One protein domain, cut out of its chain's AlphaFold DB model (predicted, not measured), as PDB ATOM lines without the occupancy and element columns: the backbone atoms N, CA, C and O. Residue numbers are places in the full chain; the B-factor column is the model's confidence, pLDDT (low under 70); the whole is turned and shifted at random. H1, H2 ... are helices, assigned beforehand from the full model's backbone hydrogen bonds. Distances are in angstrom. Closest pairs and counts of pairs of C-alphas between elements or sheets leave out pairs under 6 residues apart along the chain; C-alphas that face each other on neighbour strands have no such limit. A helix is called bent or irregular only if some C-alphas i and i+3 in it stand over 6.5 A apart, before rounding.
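This is residues 64 to 106 of the 117 residues of an uncharacterized protein of Streptomyces brevispora (UniProt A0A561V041). Two separate helices, short H1 and longer H2, sit at the two ends of a loose rod, with the winding stretch of residues 82 to 94 through the middle between them. The leading stretch, residues 64 to 75, starts near the middle and runs out to H1. The 43 printed residues hold H1, then H2, and no named strand; the class is all helix, though under half of the residues are in named elements. The radius of gyration of the C-alphas is 12.1 A, and the spans are 36 by 18 by 14 A.

Start at C-alpha 64, (11.999, 11.644, -39.637). Find C-alpha 76 at (27.233, 10.769, -50.014), where H1, residues 76 to 81, begins. H2, residues 95 to 106, runs 18.6 A to C-alpha 106 at (-1.669, 32.105, -42.668); it is irregular, but only just: C-alphas 103 and 106 are 6.6 A apart.

H1 and H2 are apart, with no C-alpha of the one within 8 A of the other. Every O i to N i+4 pair is within hydrogen-bond range in H1, and 7 of 8 in H2.

The two C-alphas farthest apart, Arg 76 and Gly 106, are 36.7 A apart. The printed part has no cut, and the link from H1 to H2, 13 residues, is long. Look at residues 102 to 106 for pLDDT under 70.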
ATOM      1  N   SER A  64      11.530  10.866 -38.485       93.81
ATOM      2  CA  SER A  64      11.999  11.644 -39.637       93.81
ATOM      3  C   SER A  64      13.192  12.543 -39.285       93.81
ATOM      4  O   SER A  64      13.770  13.154 -40.191       93.81
ATOM      5  N   ASP A  65      13.592  12.583 -38.006       92.56
ATOM      6  CA  ASP A  65      14.741  13.344 -37.521       92.56
ATOM      7  C   ASP A  65      16.024  12.966 -38.276       92.56
ATOM      8  O   ASP A  65      16.535  11.843 -38.211       92.56
ATOM      9  N   ARG A  66      16.567  13.943 -39.006       88.50
ATOM     10  CA  ARG A  66      17.770  13.772 -39.830       88.50
ATOM     11  C   ARG A  66      19.060  13.721 -39.017       88.50
ATOM     12  O   ARG A  66      20.078  13.285 -39.561       88.50
ATOM     13  N   GLU A  67      19.033  14.178 -37.769       89.12
ATOM     14  CA  GLU A  67      20.166  14.118 -36.844       89.12
ATOM     15  C   GLU A  67      20.250  12.761 -36.135       89.12
ATOM     16  O   GLU A  67      21.304  12.412 -35.592       89.12
ATOM     17  N   ASN A  68      19.193  11.946 -36.216       90.81
ATOM     18  CA  ASN A  68      19.184  10.590 -35.693       90.81
ATOM     19  C   ASN A  68      20.341   9.766 -36.306       90.81
ATOM     20  O   ASN A  68      20.393   9.584 -37.528       90.81
ATOM     21  N   PRO A  69      21.253   9.184 -35.500       90.00
ATOM     22  CA  PRO A  69      22.358   8.367 -36.012       90.00
ATOM     23  C   PRO A  69      21.897   7.155 -36.836       90.00
ATOM     24  O   PRO A  69      22.633   6.646 -37.684       90.00
ATOM     25  N   ALA A  70      20.668   6.683 -36.600       91.31
ATOM     26  CA  ALA A  70      20.045   5.612 -37.358       91.31
ATOM     27  C   ALA A  70      19.363   6.096 -38.652       91.31
ATOM     28  O   ALA A  70      18.920   5.248 -39.431       91.31
ATOM     29  N   PHE A  71      19.320   7.395 -38.959       92.25
ATOM     30  CA  PHE A  71      18.698   7.905 -40.181       92.25
ATOM     31  C   PHE A  71      19.370   7.320 -41.445       92.25
ATOM     32  O   PHE A  71      20.605   7.263 -41.538       92.25
ATOM     33  N   PRO A  72      18.602   6.817 -42.432       93.06
ATOM     34  CA  PRO A  72      19.163   6.155 -43.606       93.06
ATOM     35  C   PRO A  72      19.663   7.170 -44.646       93.06
ATOM     36  O   PRO A  72      18.935   7.616 -45.531       93.06
ATOM     37  N   LEU A  73      20.952   7.506 -44.588       92.38
ATOM     38  CA  LEU A  73      21.606   8.351 -45.590       92.38
ATOM     39  C   LEU A  73      21.975   7.527 -46.830       92.38
ATOM     40  O   LEU A  73      22.950   6.778 -46.838       92.38
ATOM     41  N   PHE A  74      21.190   7.668 -47.898       91.62
ATOM     42  CA  PHE A  74      21.319   6.859 -49.117       91.62
ATOM     43  C   PHE A  74      22.244   7.452 -50.195       91.62
ATOM     44  O   PHE A  74      22.458   6.820 -51.226       91.62
ATOM     45  N   ALA A  75      22.818   8.639 -49.978       91.88
ATOM     46  CA  ALA A  75      23.789   9.248 -50.888       91.88
ATOM     47  C   ALA A  75      24.861  10.042 -50.132       91.88
ATOM     48  O   ALA A  75      24.553  10.714 -49.147       91.88
ATOM     49  N   ARG A  76      26.103  10.053 -50.643       90.25
ATOM     50  CA  ARG A  76      27.233  10.769 -50.014       90.25
ATOM     51  C   ARG A  76      26.944  12.254 -49.786       90.25
ATOM     52  O   ARG A  76      27.160  12.754 -48.691       90.25
ATOM     53  N   ARG A  77      26.355  12.925 -50.781       89.50
ATOM     54  CA  ARG A  77      25.947  14.337 -50.673       89.50
ATOM     55  C   ARG A  77      24.970  14.582 -49.516       89.50
ATOM     56  O   ARG A  77      25.029  15.634 -48.893       89.50
ATOM     57  N   LEU A  78      24.063  13.642 -49.233       86.69
ATOM     58  CA  LEU A  78      23.124  13.781 -48.113       86.69
ATOM     59  C   LEU A  78      23.830  13.645 -46.766       86.69
ATOM     60  O   LEU A  78      23.439  14.322 -45.825       86.69
ATOM     61  N   ALA A  79      24.867  12.810 -46.677       86.62
ATOM     62  CA  ALA A  79      25.682  12.691 -45.471       86.62
ATOM     63  C   ALA A  79      26.527  13.946 -45.206       86.62
ATOM     64  O   ALA A  79      26.729  14.328 -44.060       86.62
ATOM     65  N   GLU A  80      26.981  14.631 -46.256       85.75
ATOM     66  CA  GLU A  80      27.707  15.901 -46.128       85.75
ATOM     67  C   GLU A  80      26.806  17.032 -45.599       85.75
ATOM     68  O   GLU A  80      27.276  17.925 -44.893       85.75
ATOM     69  N   THR A  81      25.504  16.992 -45.902       80.94
ATOM     70  CA  THR A  81      24.524  17.997 -45.463       80.94
ATOM     71  C   THR A  81      23.666  17.561 -44.281       80.94
ATOM     72  O   THR A  81      22.878  18.371 -43.804       80.94
ATOM     73  N   SER A  82      23.814  16.335 -43.767       75.56
ATOM     74  CA  SER A  82      22.976  15.822 -42.671       75.56
ATOM     75  C   SER A  82      23.144  16.602 -41.369       75.56
ATOM     76  O   SER A  82      22.219  16.648 -40.576       75.56
ATOM     77  N   ARG A  83      24.286  17.281 -41.187       70.62
ATOM     78  CA  ARG A  83      24.539  18.202 -40.063       70.62
ATOM     79  C   ARG A  83      23.704  19.483 -40.113       70.62
ATOM     80  O   ARG A  83      23.793  20.303 -39.208       70.62
ATOM     81  N   ARG A  84      22.985  19.728 -41.211       78.62
ATOM     82  CA  ARG A  84      22.048  20.841 -41.311       78.62
ATOM     83  C   ARG A  84      20.669  20.320 -40.960       78.62
ATOM     84  O   ARG A  84      20.082  19.554 -41.726       78.62
ATOM     85  N   ARG A  85      20.170  20.786 -39.824       82.31
ATOM     86  CA  ARG A  85      18.791  20.588 -39.412       82.31
ATOM     87  C   ARG A  85      17.837  21.064 -40.505       82.31
ATOM     88  O   ARG A  85      18.030  22.134 -41.086       82.31
ATOM     89  N   VAL A  86      16.836  20.244 -40.807       85.56
ATOM     90  CA  VAL A  86      15.771  20.588 -41.750       85.56
ATOM     91  C   VAL A  86      14.502  20.757 -40.940       85.56
ATOM     92  O   VAL A  86      13.943  19.774 -40.464       85.56
ATOM     93  N   GLU A  87      14.067  22.002 -40.797       91.31
ATOM     94  CA  GLU A  87      12.830  22.318 -40.093       91.31
ATOM     95  C   GLU A  87      11.618  21.683 -40.792       91.31
ATOM     96  O   GLU A  87      11.607  21.413 -41.998       91.31
ATOM     97  N   LEU A  88      10.583  21.470 -40.000       92.88
ATOM     98  CA  LEU A  88       9.320  20.817 -40.284       92.88
ATOM     99  C   LEU A  88       9.526  19.346 -40.632       92.88
ATOM    100  O   LEU A  88       9.421  18.491 -39.773       92.88
ATOM    101  N   ILE A  89       9.874  19.032 -41.875       91.88
ATOM    102  CA  ILE A  89       9.908  17.646 -42.371       91.88
ATOM    103  C   ILE A  89      11.016  16.778 -41.749       91.88
ATOM    104  O   ILE A  89      10.956  15.556 -41.851       91.88
ATOM    105  N   GLY A  90      12.053  17.394 -41.180       92.00
ATOM    106  CA  GLY A  90      13.223  16.704 -40.635       92.00
ATOM    107  C   GLY A  90      13.305  16.717 -39.114       92.00
ATOM    108  O   GLY A  90      14.412  16.563 -38.603       92.00
ATOM    109  N   VAL A  91      12.185  16.949 -38.426       93.88
ATOM    110  CA  VAL A  91      12.064  16.890 -36.964       93.88
ATOM    111  C   VAL A  91      10.862  16.026 -36.585       93.88
ATOM    112  O   VAL A  91       9.902  15.928 -37.352       93.88
ATOM    113  N   ASP A  92      10.916  15.416 -35.403       94.75
ATOM    114  CA  ASP A  92       9.831  14.596 -34.859       94.75
ATOM    115  C   ASP A  92       8.883  15.416 -33.959       94.75
ATOM    116  O   ASP A  92       9.091  16.598 -33.666       94.75
ATOM    117  N   GLU A  93       7.807  14.775 -33.506       92.06
ATOM    118  CA  GLU A  93       6.917  15.316 -32.477       92.06
ATOM    119  C   GLU A  93       7.656  15.539 -31.138       92.06
ATOM    120  O   GLU A  93       8.554  14.766 -30.795       92.06
ATOM    121  N   PRO A  94       7.283  16.558 -30.333       93.31
ATOM    122  CA  PRO A  94       6.173  17.503 -30.532       93.31
ATOM    123  C   PRO A  94       6.519  18.709 -31.421       93.31
ATOM    124  O   PRO A  94       5.651  19.520 -31.746       93.31
ATOM    125  N   GLU A  95       7.791  18.876 -31.778       93.81
ATOM    126  CA  GLU A  95       8.262  20.068 -32.478       93.81
ATOM    127  C   GLU A  95       7.706  20.163 -33.899       93.81
ATOM    128  O   GLU A  95       7.265  21.237 -34.313       93.81
ATOM    129  N   HIS A  96       7.642  19.033 -34.608       93.31
ATOM    130  CA  HIS A  96       7.002  18.935 -35.916       93.31
ATOM    131  C   HIS A  96       5.590  19.547 -35.917       93.31
ATOM    132  O   HIS A  96       5.279  20.380 -36.773       93.31
ATOM    133  N   ASN A  97       4.743  19.208 -34.938       92.00
ATOM    134  CA  ASN A  97       3.387  19.744 -34.853       92.00
ATOM    135  C   ASN A  97       3.363  21.252 -34.569       92.00
ATOM    136  O   ASN A  97       2.594  21.975 -35.199       92.00
ATOM    137  N   VAL A  98       4.242  21.762 -33.699       92.88
ATOM    138  CA  VAL A  98       4.366  23.216 -33.475       92.88
ATOM    139  C   VAL A  98       4.694  23.938 -34.783       92.88
ATOM    140  O   VAL A  98       4.051  24.927 -35.134       92.88
ATOM    141  N   GLN A  99       5.654  23.423 -35.547       92.19
ATOM    142  CA  GLN A  99       6.076  24.027 -36.809       92.19
ATOM    143  C   GLN A  99       5.010  23.895 -37.904       92.19
ATOM    144  O   GLN A  99       4.826  24.812 -38.710       92.19
ATOM    145  N   ARG A 100       4.254  22.793 -37.905       89.50
ATOM    146  CA  ARG A 100       3.114  22.587 -38.802       89.50
ATOM    147  C   ARG A 100       2.017  23.626 -38.558       89.50
ATOM    148  O   ARG A 100       1.495  24.186 -39.521       89.50
ATOM    149  N   LEU A 101       1.714  23.925 -37.294       85.00
ATOM    150  CA  LEU A 101       0.718  24.933 -36.910       85.00
ATOM    151  C   LEU A 101       1.132  26.348 -37.339       85.00
ATOM    152  O   LEU A 101       0.288  27.135 -37.767       85.00
ATOM    153  N   VAL A 102       2.430  26.670 -37.306       66.00
ATOM    154  CA  VAL A 102       2.937  27.955 -37.827       66.00
ATOM    155  C   VAL A 102       2.700  28.081 -39.341       66.00
ATOM    156  O   VAL A 102       2.421  29.176 -39.825       66.00
ATOM    157  N   GLY A 103       2.708  26.970 -40.088       55.50
ATOM    158  CA  GLY A 103       2.299  26.941 -41.498       55.50
ATOM    159  C   GLY A 103       0.797  27.174 -41.731       55.50
ATOM    160  O   GLY A 103       0.405  27.638 -42.801       55.50
ATOM    161  N   GLU A 104      -0.049  26.902 -40.732       46.16
ATOM    162  CA  GLU A 104      -1.503  27.127 -40.767       46.16
ATOM    163  C   GLU A 104      -1.899  28.543 -40.295       46.16
ATOM    164  O   GLU A 104      -2.970  29.043 -40.653       46.16
ATOM    165  N   ALA A 105      -1.008  29.258 -39.595       47.16
ATOM    166  CA  ALA A 105      -1.223  30.632 -39.120       47.16
ATOM    167  C   ALA A 105      -1.376  31.688 -40.244       47.16
ATOM    168  O   ALA A 105      -1.685  32.846 -39.972       47.16
ATOM    169  N   GLY A 106      -1.247  31.297 -41.518       48.00
ATOM    170  CA  GLY A 106      -1.669  32.105 -42.668       48.00
ATOM    171  C   GLY A 106      -3.192  32.193 -42.867       48.00
ATOM    172  O   GLY A 106      -3.645  32.917 -43.754       48.00
TER     173      GLY A 106